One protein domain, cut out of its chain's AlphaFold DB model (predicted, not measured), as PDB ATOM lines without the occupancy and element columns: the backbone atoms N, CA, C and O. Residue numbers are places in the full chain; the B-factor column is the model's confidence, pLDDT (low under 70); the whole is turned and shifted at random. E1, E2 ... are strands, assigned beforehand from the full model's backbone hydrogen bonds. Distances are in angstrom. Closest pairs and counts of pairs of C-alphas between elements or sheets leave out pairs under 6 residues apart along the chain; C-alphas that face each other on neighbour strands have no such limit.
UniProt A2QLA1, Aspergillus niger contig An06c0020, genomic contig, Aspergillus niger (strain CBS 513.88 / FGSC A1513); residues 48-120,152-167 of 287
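What this domain is: This is residues 48 to 120 and 152 to 167 of the 287 residues of an uncharacterized protein of Aspergillus niger (strain CBS 513.88 / FGSC A1513) (UniProt A2QLA1). With little regular structure, this domain has a hairpin, E3 and E4, between a twisted four-stranded sheet and another hairpin, E1 and E2. Eight strands, E1 to E8 in chain order, hold 32 of the 89 printed residues; there is no named helix, and the class is all strand. The antiparallel sheet runs E7 E6 E5 E8. The whole is compact, radius of gyration of the C-alphas 12.3 A, spanning 35 by 30 by 24 A.

How they stand to each other: E5 (84 to 86), E6 (90 to 93) and E7 (101 to 104) form a meander, each strand the antiparallel neighbour of the one before; N 86 and O 90 are 2.8 A apart, N 93 and O 101 2.8 A. E8 (154 to 157) is antiparallel to E5, N 85 to O 156 2.8 A. E3 (63 to 65) and E4 (77 to 80) form a hairpin, N 64 to O 79 2.9 A. The closest C-alphas of E4 and E6, Cys 79 and Cys 91, are 5.8 A apart. E1 (49 to 53) and E2 (56 to 60) form a hairpin, N 58 to O 51 2.8 A; both are apart from E5 to E8.

Where its parts are: E1, 12.9 A long, begins at C-alpha 49 (83.653, 181.562, 171.737); E8, 8.1 A, ends at C-alpha 157 (89.762, 166.378, 172.145).

The domain as a whole: Residues 121 to 151 are not printed, with 15.9 A between C-alphas 120 and 152. The link E3 to E4 is long. Residues 54, 119 to 120 and 162 to 163 have pLDDT under 70.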
ATOM      1  N   VAL A  48      80.814 181.232 167.896       87.94
ATOM      2  CA  VAL A  48      81.856 182.107 168.428       87.94
ATOM      3  C   VAL A  48      82.042 181.788 169.901       87.94
ATOM      4  O   VAL A  48      81.066 181.574 170.612       87.94
ATOM      5  N   CYS A  49      83.294 181.732 170.340       90.25
ATOM      6  CA  CYS A  49      83.653 181.562 171.737       90.25
ATOM      7  C   CYS A  49      83.964 182.924 172.360       90.25
ATOM      8  O   CYS A  49      84.611 183.773 171.740       90.25
ATOM      9  N   HIS A  50      83.498 183.119 173.585       90.00
ATOM     10  CA  HIS A  50      83.619 184.336 174.362       90.00
ATOM     11  C   HIS A  50      84.313 184.026 175.687       90.00
ATOM     12  O   HIS A  50      83.913 183.124 176.426       90.00
ATOM     13  N   GLY A  51      85.347 184.807 175.980       85.06
ATOM     14  CA  GLY A  51      86.119 184.731 177.211       85.06
ATOM     15  C   GLY A  51      86.164 186.088 177.896       85.06
ATOM     16  O   GLY A  51      86.161 187.126 177.235       85.06
ATOM     17  N   MET A  52      86.192 186.108 179.229       79.62
ATOM     18  CA  MET A  52      86.369 187.349 179.988       79.62
ATOM     19  C   MET A  52      87.848 187.595 180.284       79.62
ATOM     20  O   MET A  52      88.502 186.731 180.867       79.62
ATOM     21  N   HIS A  53      88.342 188.778 179.917       73.38
ATOM     22  CA  HIS A  53      89.716 189.230 180.130       73.38
ATOM     23  C   HIS A  53      89.699 190.658 180.689       73.38
ATOM     24  O   HIS A  53      89.085 191.547 180.093       73.38
ATOM     25  N   ASN A  54      90.345 190.903 181.837       67.12
ATOM     26  CA  ASN A  54      90.313 192.198 182.542       67.12
ATOM     27  C   ASN A  54      88.885 192.750 182.776       67.12
ATOM     28  O   ASN A  54      88.646 193.950 182.651       67.12
ATOM     29  N   GLY A  55      87.916 191.875 183.067       71.50
ATOM     30  CA  GLY A  55      86.517 192.260 183.309       71.50
ATOM     31  C   GLY A  55      85.700 192.611 182.057       71.50
ATOM     32  O   GLY A  55      84.559 193.046 182.185       71.50
ATOM     33  N   VAL A  56      86.251 192.413 180.856       77.88
ATOM     34  CA  VAL A  56      85.550 192.623 179.581       77.88
ATOM     35  C   VAL A  56      85.415 191.294 178.847       77.88
ATOM     36  O   VAL A  56      86.376 190.529 178.762       77.88
ATOM     37  N   ILE A  57      84.231 191.025 178.299       83.56
ATOM     38  CA  ILE A  57      83.981 189.846 177.467       83.56
ATOM     39  C   ILE A  57      84.497 190.120 176.052       83.56
ATOM     40  O   ILE A  57      84.172 191.144 175.450       83.56
ATOM     41  N   GLN A  58      85.319 189.215 175.529       86.00
ATOM     42  CA  GLN A  58      85.930 189.311 174.208       86.00
ATOM     43  C   GLN A  58      85.736 188.023 173.416       86.00
ATOM     44  O   GLN A  58      85.626 186.936 173.981       86.00
ATOM     45  N   ASN A  59      85.734 188.149 172.092       88.44
ATOM     46  CA  ASN A  59      85.600 187.019 171.180       88.44
ATOM     47  C   ASN A  59      86.970 186.360 170.986       88.44
ATOM     48  O   ASN A  59      87.913 187.001 170.516       88.44
ATOM     49  N   ILE A  60      87.064 185.069 171.282       85.62
ATOM     50  CA  ILE A  60      88.307 184.302 171.236       85.62
ATOM     51  C   ILE A  60      88.275 183.371 170.022       85.62
ATOM     52  O   ILE A  60      87.511 182.417 169.954       85.62
ATOM     53  N   GLN A  61      89.102 183.680 169.019       83.44
ATOM     54  CA  GLN A  61      89.169 182.928 167.754       83.44
ATOM     55  C   GLN A  61      90.053 181.671 167.834       83.44
ATOM     56  O   GLN A  61      90.036 180.850 166.921       83.44
ATOM     57  N   ALA A  62      90.861 181.552 168.890       85.62
ATOM     58  CA  ALA A  62      91.734 180.403 169.135       85.62
ATOM     59  C   ALA A  62      91.014 179.239 169.839       85.62
ATOM     60  O   ALA A  62      91.631 178.209 170.125       85.62
ATOM     61  N   ASP A  63      89.724 179.413 170.110       89.19
ATOM     62  CA  ASP A  63      88.909 178.505 170.892       89.19
ATOM     63  C   ASP A  63      87.873 177.819 170.003       89.19
ATOM     64  O   ASP A  63      87.355 178.407 169.050       89.19
ATOM     65  N   LEU A  64      87.568 176.555 170.305       90.69
ATOM     66  CA  LEU A  64      86.495 175.808 169.646       90.69
ATOM     67  C   LEU A  64      85.472 175.335 170.666       90.69
ATOM     68  O   LEU A  64      85.838 175.007 171.797       90.69
ATOM     69  N   PRO A  65      84.208 175.193 170.240       90.12
ATOM     70  CA  PRO A  65      83.173 174.604 171.067       90.12
ATOM     71  C   PRO A  65      83.465 173.137 171.411       90.12
ATOM     72  O   PRO A  65      83.766 172.309 170.550       90.12
ATOM     73  N   CYS A  66      83.262 172.805 172.679       89.69
ATOM     74  CA  CYS A  66      83.320 171.478 173.282       89.69
ATOM     75  C   CYS A  66      82.063 170.644 172.988       89.69
ATOM     76  O   CYS A  66      81.473 170.034 173.883       89.69
ATOM     77  N   GLY A  67      81.619 170.627 171.734       86.38
ATOM     78  CA  GLY A  67      80.434 169.892 171.312       86.38
ATOM     79  C   GLY A  67      79.636 170.617 170.240       86.38
ATOM     80  O   GLY A  67      80.105 171.550 169.595       86.38
ATOM     81  N   VAL A  68      78.409 170.146 170.038       83.19
ATOM     82  CA  VAL A  68      77.464 170.737 169.086       83.19
ATOM     83  C   VAL A  68      76.333 171.407 169.848       83.19
ATOM     84  O   VAL A  68      75.769 170.819 170.771       83.19
ATOM     85  N   THR A  69      75.988 172.626 169.450       83.25
ATOM     86  CA  THR A  69      74.838 173.340 170.001       83.25
ATOM     87  C   THR A  69      73.547 172.807 169.378       83.25
ATOM     88  O   THR A  69      73.500 172.375 168.221       83.25
ATOM     89  N   ASN A  70      72.475 172.781 170.163       82.81
ATOM     90  CA  ASN A  70      71.141 172.366 169.729       82.81
ATOM     91  C   ASN A  70      70.098 173.318 170.329       82.81
ATOM     92  O   ASN A  70      70.390 174.073 171.246       82.81
ATOM     93  N   SER A  71      68.853 173.248 169.872       81.12
ATOM     94  CA  SER A  71      67.746 174.052 170.388       81.12
ATOM     95  C   SER A  71      67.489 173.874 171.893       81.12
ATOM     96  O   SER A  71      66.927 174.776 172.502       81.12
ATOM     97  N   SER A  72      67.876 172.739 172.491       81.62
ATOM     98  CA  SER A  72      67.807 172.522 173.950       81.62
ATOM     99  C   SER A  72      69.092 172.879 174.702       81.62
ATOM    100  O   SER A  72      69.037 173.053 175.911       81.62
ATOM    101  N   HIS A  73      70.229 172.962 174.009       79.12
ATOM    102  CA  HIS A  73      71.536 173.310 174.578       79.12
ATOM    103  C   HIS A  73      72.209 174.296 173.614       79.12
ATOM    104  O   HIS A  73      73.036 173.885 172.790       79.12
ATOM    105  N   PRO A  74      71.754 175.564 173.603       84.94
ATOM    106  CA  PRO A  74      72.200 176.552 172.626       84.94
ATOM    107  C   PRO A  74      73.641 176.998 172.872       84.94
ATOM    108  O   PRO A  74      74.288 177.463 171.935       84.94
ATOM    109  N   HIS A  75      74.146 176.802 174.093       89.44
ATOM    110  CA  HIS A  75      75.493 177.169 174.485       89.44
ATOM    111  C   HIS A  75      76.293 175.953 174.949       89.44
ATOM    112  O   HIS A  75      75.763 175.014 175.546       89.44
ATOM    113  N   VAL A  76      77.581 175.971 174.630       90.62
ATOM    114  CA  VAL A  76      78.568 174.969 175.024       90.62
ATOM    115  C   VAL A  76      79.835 175.677 175.485       90.62
ATOM    116  O   VAL A  76      80.089 176.834 175.146       90.62
ATOM    117  N   THR A  77      80.642 174.964 176.258       90.44
ATOM    118  CA  THR A  77      81.970 175.425 176.658       90.44
ATOM    119  C   THR A  77      82.914 175.478 175.471       90.44
ATOM    120  O   THR A  77      82.706 174.789 174.474       90.44
ATOM    121  N   CYS A  78      83.961 176.280 175.585       91.62
ATOM    122  CA  CYS A  78      85.002 176.440 174.593       91.62
ATOM    123  C   CYS A  78      86.378 176.230 175.216       91.62
ATOM    124  O   CYS A  78      86.628 176.648 176.345       91.62
ATOM    125  N   CYS A  79      87.260 175.571 174.470       92.00
ATOM    126  CA  CYS A  79      88.651 175.378 174.862       92.00
ATOM    127  C   CYS A  79      89.578 175.723 173.698       92.00
ATOM    128  O   CYS A  79      89.189 175.647 172.527       92.00
ATOM    129  N   VAL A  80      90.836 176.005 174.025       91.12
ATOM    130  CA  VAL A  80      91.875 176.323 173.045       91.12
ATOM    131  C   VAL A  80      92.071 175.163 172.059       91.12
ATOM    132  O   VAL A  80      92.033 173.979 172.416       91.12
ATOM    133  N   ASN A  81      92.329 175.495 170.792       89.94
ATOM    134  CA  ASN A  81      92.697 174.540 169.746       89.94
ATOM    135  C   ASN A  81      93.769 173.531 170.208       89.94
ATOM    136  O   ASN A  81      94.918 173.879 170.499       89.94
ATOM    137  N   GLY A  82      93.439 172.240 170.136       87.75
ATOM    138  CA  GLY A  82      94.378 171.166 170.458       87.75
ATOM    139  C   GLY A  82      94.444 170.789 171.938       87.75
ATOM    140  O   GLY A  82      95.394 170.096 172.312       87.75
ATOM    141  N   ASP A  83      93.492 171.244 172.750       91.44
ATOM    142  CA  ASP A  83      93.328 170.854 174.149       91.44
ATOM    143  C   ASP A  83      92.152 169.883 174.329       91.44
ATOM    144  O   ASP A  83      91.425 169.554 173.384       91.44
ATOM    145  N   TYR A  84      91.981 169.380 175.551       91.12
ATOM    146  CA  TYR A  84      90.865 168.505 175.896       91.12
ATOM    147  C   TYR A  84      89.803 169.270 176.683       91.12
ATOM    148  O   TYR A  84      90.107 169.902 177.694       91.12
ATOM    149  N   CYS A  85      88.551 169.125 176.261       91.75
ATOM    150  CA  CYS A  85      87.378 169.535 177.019       91.75
ATOM    151  C   CYS A  85      87.059 168.494 178.084       91.75
ATOM    152  O   CYS A  85      86.906 167.306 177.774       91.75
ATOM    153  N   LEU A  86      86.928 168.931 179.331       89.38
ATOM    154  CA  LEU A  86      86.506 168.114 180.462       89.38
ATOM    155  C   LEU A  86      85.114 168.552 180.945       89.38
ATOM    156  O   LEU A  86      84.609 169.627 180.626       89.38
ATOM    157  N   SER A  87      84.476 167.691 181.734       86.62
ATOM    158  CA  SER A  87      83.247 168.000 182.471       86.62
ATOM    159  C   SER A  87      83.431 169.174 183.437       86.62
ATOM    160  O   SER A  87      84.527 169.353 183.959       86.62
ATOM    161  N   ASN A  88      82.339 169.862 183.785       82.06
ATOM    162  CA  ASN A  88      82.322 171.032 184.681       82.06
ATOM    163  C   ASN A  88      83.046 172.266 184.116       82.06
ATOM    164  O   ASN A  88      83.600 173.046 184.881       82.06
ATOM    165  N   SER A  89      83.037 172.439 182.791       85.94
ATOM    166  CA  SER A  89      83.552 173.651 182.135       85.94
ATOM    167  C   SER A  89      85.033 173.910 182.398       85.94
ATOM    168  O   SER A  89      85.463 175.038 182.626       85.94
ATOM    169  N   ILE A  90      85.819 172.836 182.347       85.81
ATOM    170  CA  ILE A  90      87.270 172.873 182.503       85.81
ATOM    171  C   ILE A  90      87.922 172.349 181.231       85.81
ATOM    172  O   ILE A  90      87.474 171.370 180.632       85.81
ATOM    173  N   CYS A  91      89.024 172.975 180.860       89.25
ATOM    174  CA  CYS A  91      89.900 172.543 179.789       89.25
ATOM    175  C   CYS A  91      91.216 172.038 180.380       89.25
ATOM    176  O   CYS A  91      91.641 172.490 181.446       89.25
ATOM    177  N   VAL A  92      91.889 171.116 179.691       89.25
ATOM    178  CA  VAL A  92      93.248 170.701 180.059       89.25
ATOM    179  C   VAL A  92      94.185 170.728 178.863       89.25
ATOM    180  O   VAL A  92      93.917 170.152 177.805       89.25
ATOM    181  N   ASN A  93      95.336 171.352 179.083       88.94
ATOM    182  CA  ASN A  93      96.471 171.318 178.188       88.94
ATOM    183  C   ASN A  93      97.488 170.290 178.698       88.94
ATOM    184  O   ASN A  93      98.088 170.447 179.765       88.94
ATOM    185  N   THR A  94      97.703 169.237 177.916       86.06
ATOM    186  CA  THR A  94      98.654 168.159 178.233       86.06
ATOM    187  C   THR A  94      99.987 168.317 177.497       86.06
ATOM    188  O   THR A  94     100.796 167.392 177.469       86.06
ATOM    189  N   LYS A  95     100.216 169.454 176.825       79.31
ATOM    190  CA  LYS A  95     101.400 169.680 175.977       79.31
ATOM    191  C   LYS A  95     102.602 170.203 176.766       79.31
ATOM    192  O   LYS A  95     103.701 170.306 176.222       79.31
ATOM    193  N   ASN A  96     102.412 170.520 178.043       76.12
ATOM    194  CA  ASN A  96     103.459 171.030 178.914       76.12
ATOM    195  C   ASN A  96     104.373 169.911 179.431       76.12
ATOM    196  O   ASN A  96     103.923 168.893 179.952       76.12
ATOM    197  N   LYS A  97     105.692 170.134 179.355       72.75
ATOM    198  CA  LYS A  97     106.703 169.197 179.887       72.75
ATOM    199  C   LYS A  97     106.689 169.097 181.418       72.75
ATOM    200  O   LYS A  97     107.224 168.139 181.964       72.75
ATOM    201  N   ASN A  98     106.081 170.075 182.088       73.06
ATOM    202  CA  ASN A  98     106.011 170.188 183.544       73.06
ATOM    203  C   ASN A  98     104.722 169.589 184.139       73.06
ATOM    204  O   ASN A  98     104.529 169.667 185.348       73.06
ATOM    205  N   GLY A  99     103.860 168.988 183.312       75.06
ATOM    206  CA  GLY A  99     102.588 168.404 183.732       75.06
ATOM    207  C   GLY A  99     101.383 169.074 183.078       75.06
ATOM    208  O   GLY A  99     101.516 170.009 182.290       75.06
ATOM    209  N   ASN A 100     100.196 168.565 183.394       82.81
ATOM    210  CA  ASN A 100      98.944 169.058 182.833       82.81
ATOM    211  C   ASN A 100      98.561 170.400 183.467       82.81
ATOM    212  O   ASN A 100      98.569 170.525 184.692       82.81
ATOM    213  N   TYR A 101      98.182 171.368 182.636       79.75
ATOM    214  CA  TYR A 101      97.614 172.636 183.086       79.75
ATOM    215  C   TYR A 101      96.112 172.649 182.821       79.75
ATOM    216  O   TYR A 101      95.689 172.333 181.710       79.75
ATOM    217  N   TYR A 102      95.322 173.008 183.828       84.00
ATOM    218  CA  TYR A 102      93.871 173.094 183.723       84.00
ATOM    219  C   TYR A 102      93.440 174.550 183.845       84.00
ATOM    220  O   TYR A 102      94.001 175.298 184.645       84.00
ATOM    221  N   TYR A 103      92.431 174.928 183.075       81.31
ATOM    222  CA  TYR A 103      91.892 176.280 183.056       81.31
ATOM    223  C   TYR A 103      90.376 176.250 182.884       81.31
ATOM    224  O   TYR A 103      89.810 175.256 182.423       81.31
ATOM    225  N   ALA A 104      89.721 177.335 183.295       83.81
ATOM    226  CA  ALA A 104      88.293 177.512 183.073       83.81
ATOM    227  C   ALA A 104      88.019 177.640 181.573       83.81
ATOM    228  O   ALA A 104      88.720 178.377 180.882       83.81
ATOM    229  N   ALA A 105      87.010 176.925 181.092       88.00
ATOM    230  CA  ALA A 105      86.577 177.027 179.712       88.00
ATOM    231  C   ALA A 105      85.969 178.406 179.420       88.00
ATOM    232  O   ALA A 105      85.340 179.034 180.280       88.00
ATOM    233  N   ASP A 106      86.121 178.844 178.177       89.56
ATOM    234  CA  ASP A 106      85.333 179.933 177.614       89.56
ATOM    235  C   ASP A 106      83.934 179.424 177.244       89.56
ATOM    236  O   ASP A 106      83.609 178.249 177.451       89.56
ATOM    237  N   CYS A 107      83.062 180.289 176.725       90.62
ATOM    238  CA  CYS A 107      81.711 179.870 176.372       90.62
ATOM    239  C   CYS A 107      81.194 180.480 175.082       90.62
ATOM    240  O   CYS A 107      81.549 181.587 174.710       90.62
ATOM    241  N   THR A 108      80.287 179.774 174.419       90.94
ATOM    242  CA  THR A 108      79.579 180.299 173.247       90.94
ATOM    243  C   THR A 108      78.425 181.243 173.594       90.94
ATOM    244  O   THR A 108      77.690 181.667 172.710       90.94
ATOM    245  N   ASP A 109      78.172 181.485 174.878       89.69
ATOM    246  CA  ASP A 109      77.247 182.518 175.345       89.69
ATOM    247  C   ASP A 109      77.992 183.850 175.452       89.69
ATOM    248  O   ASP A 109      78.998 183.942 176.153       89.69
ATOM    249  N   GLU A 110      77.478 184.887 174.794       86.81
ATOM    250  CA  GLU A 110      78.035 186.243 174.834       86.81
ATOM    251  C   GLU A 110      78.015 186.851 176.238       86.81
ATOM    252  O   GLU A 110      78.810 187.736 176.540       86.81
ATOM    253  N   THR A 111      77.100 186.401 177.096       84.75
ATOM    254  CA  THR A 111      76.951 186.931 178.456       84.75
ATOM    255  C   THR A 111      77.714 186.124 179.501       84.75
ATOM    256  O   THR A 111      77.868 186.593 180.627       84.75
ATOM    257  N   LEU A 112      78.209 184.934 179.134       81.69
ATOM    258  CA  LEU A 112      78.826 183.960 180.042       81.69
ATOM    259  C   LEU A 112      77.951 183.645 181.276       81.69
ATOM    260  O   LEU A 112      78.471 183.359 182.356       81.69
ATOM    261  N   THR A 113      76.624 183.705 181.138       82.50
ATOM    262  CA  THR A 113      75.678 183.420 182.230       82.50
ATOM    263  C   THR A 113      74.996 182.066 182.094       82.50
ATOM    264  O   THR A 113      74.424 181.578 183.074       82.50
ATOM    265  N   ASP A 114      75.063 181.436 180.919       84.75
ATOM    266  CA  ASP A 114      74.443 180.135 180.703       84.75
ATOM    267  C   ASP A 114      75.053 179.057 181.631       84.75
ATOM    268  O   ASP A 114      76.277 178.960 181.765       84.75
ATOM    269  N   PRO A 115      74.230 178.204 182.272       81.94
ATOM    270  CA  PRO A 115      74.717 177.150 183.161       81.94
ATOM    271  C   PRO A 115      75.701 176.175 182.501       81.94
ATOM    272  O   PRO A 115      76.555 175.613 183.191       81.94
ATOM    273  N   ALA A 116      75.606 175.967 181.184       81.62
ATOM    274  CA  ALA A 116      76.544 175.144 180.429       81.62
ATOM    275  C   ALA A 116      77.948 175.760 180.396       81.62
ATOM    276  O   ALA A 116      78.922 175.016 180.349       81.62
ATOM    277  N   CYS A 117      78.070 177.086 180.494       79.62
ATOM    278  CA  CYS A 117      79.348 177.797 180.553       79.62
ATOM    279  C   CYS A 117      80.111 177.568 181.862       79.62
ATOM    280  O   CYS A 117      81.300 177.860 181.929       79.62
ATOM    281  N   GLY A 118      79.457 176.989 182.877       71.44
ATOM    282  CA  GLY A 118      80.009 176.813 184.216       71.44
ATOM    283  C   GLY A 118      80.178 178.139 184.957       71.44
ATOM    284  O   GLY A 118      80.416 179.195 184.375       71.44
ATOM    285  N   THR A 119      80.054 178.102 186.281       60.28
ATOM    286  CA  THR A 119      80.400 179.262 187.104       60.28
ATOM    287  C   THR A 119      81.915 179.420 187.090       60.28
ATOM    288  O   THR A 119      82.648 178.500 187.455       60.28
ATOM    289  N   ARG A 120      82.394 180.586 186.647       64.94
ATOM    290  CA  ARG A 120      83.821 180.908 186.701       64.94
ATOM    291  C   ARG A 120      84.297 180.901 188.162       64.94
ATOM    292  O   ARG A 120      83.670 181.510 189.019       64.94
ATOM    293  N   LEU A 152      87.021 164.817 187.143       82.62
ATOM    294  CA  LEU A 152      86.692 165.335 185.824       82.62
ATOM    295  C   LEU A 152      86.735 164.217 184.782       82.62
ATOM    296  O   LEU A 152      87.710 163.478 184.672       82.62
ATOM    297  N   ALA A 153      85.673 164.130 183.989       85.12
ATOM    298  CA  ALA A 153      85.611 163.262 182.828       85.12
ATOM    299  C   ALA A 153      86.079 164.029 181.589       85.12
ATOM    300  O   ALA A 153      85.611 165.137 181.331       85.12
ATOM    301  N   THR A 154      86.973 163.441 180.799       89.38
ATOM    302  CA  THR A 154      87.286 163.958 179.463       89.38
ATOM    303  C   THR A 154      86.072 163.760 178.558       89.38
ATOM    304  O   THR A 154      85.539 162.658 178.478       89.38
ATOM    305  N   ILE A 155      85.640 164.822 177.884       88.31
ATOM    306  CA  ILE A 155      84.509 164.816 176.949       88.31
ATOM    307  C   ILE A 155      85.028 164.645 175.523       88.31
ATOM    308  O   ILE A 155      84.597 163.755 174.789       88.31
ATOM    309  N   GLN A 156      85.961 165.508 175.118       91.00
ATOM    310  CA  GLN A 156      86.388 165.611 173.729       91.00
ATOM    311  C   GLN A 156      87.791 166.204 173.616       91.00
ATOM    312  O   GLN A 156      88.168 167.080 174.386       91.00
ATOM    313  N   TYR A 157      88.547 165.739 172.627       91.06
ATOM    314  CA  TYR A 157      89.762 166.378 172.145       91.06
ATOM    315  C   TYR A 157      89.447 167.310 170.977       91.06
ATOM    316  O   TYR A 157      88.801 166.896 170.001       91.06
ATOM    317  N   LEU A 158      89.940 168.543 171.061       90.44
ATOM    318  CA  LEU A 158      89.782 169.537 170.010       90.44
ATOM    319  C   LEU A 158      90.930 169.431 169.012       90.44
ATOM    320  O   LEU A 158      92.086 169.288 169.399       90.44
ATOM    321  N   PRO A 159      90.652 169.542 167.710       87.25
ATOM    322  CA  PRO A 159      91.706 169.603 166.717       87.25
ATOM    323  C   PRO A 159      92.550 170.873 166.889       87.25
ATOM    324  O   PRO A 159      92.057 171.951 167.229       87.25
ATOM    325  N   SER A 160      93.828 170.775 166.526       83.75
ATOM    326  CA  SER A 160      94.747 171.922 166.478       83.75
ATOM    327  C   SER A 160      94.387 172.957 165.398       83.75
ATOM    328  O   SER A 160      95.097 173.940 165.225       83.75
ATOM    329  N   THR A 161      93.327 172.725 164.624       78.56
ATOM    330  CA  THR A 161      92.853 173.612 163.560       78.56
ATOM    331  C   THR A 161      91.335 173.685 163.623       78.56
ATOM    332  O   THR A 161      90.694 172.649 163.781       78.56
ATOM    333  N   ALA A 162      90.759 174.873 163.426       68.94
ATOM    334  CA  ALA A 162      89.311 175.123 163.485       68.94
ATOM    335  C   ALA A 162      88.451 174.225 162.563       68.94
ATOM    336  O   ALA A 162      87.266 174.046 162.808       68.94
ATOM    337  N   SER A 163      89.047 173.640 161.518       68.31
ATOM    338  CA  SER A 163      88.378 172.761 160.540       68.31
ATOM    339  C   SER A 163      88.586 171.258 160.805       68.31
ATOM    340  O   SER A 163      88.101 170.407 160.062       68.31
ATOM    341  N   GLY A 164      89.354 170.891 161.834       71.50
ATOM    342  CA  GLY A 164      89.632 169.483 162.111       71.50
ATOM    343  C   GLY A 164      88.409 168.727 162.642       71.50
ATOM    344  O   GLY A 164      87.459 169.311 163.156       71.50
ATOM    345  N   THR A 165      88.439 167.399 162.544       75.62
ATOM    346  CA  THR A 165      87.404 166.549 163.143       75.62
ATOM    347  C   THR A 165      87.726 166.326 164.620       75.62
ATOM    348  O   THR A 165      88.807 165.811 164.927       75.62
ATOM    349  N   PRO A 166      86.836 166.698 165.550       78.50
ATOM    350  CA  PRO A 166      87.109 166.516 166.962       78.50
ATOM    351  C   PRO A 166      86.886 165.052 167.369       78.50
ATOM    352  O   PRO A 166      86.067 164.340 166.784       78.50
ATOM    353  N   THR A 167      87.642 164.580 168.361       84.94
ATOM    354  CA  THR A 167      87.603 163.174 168.804       84.94
ATOM    355  C   THR A 167      86.949 163.084 170.171       84.94
ATOM    356  O   THR A 167      87.467 163.627 171.141       84.94
TER     357      THR A 167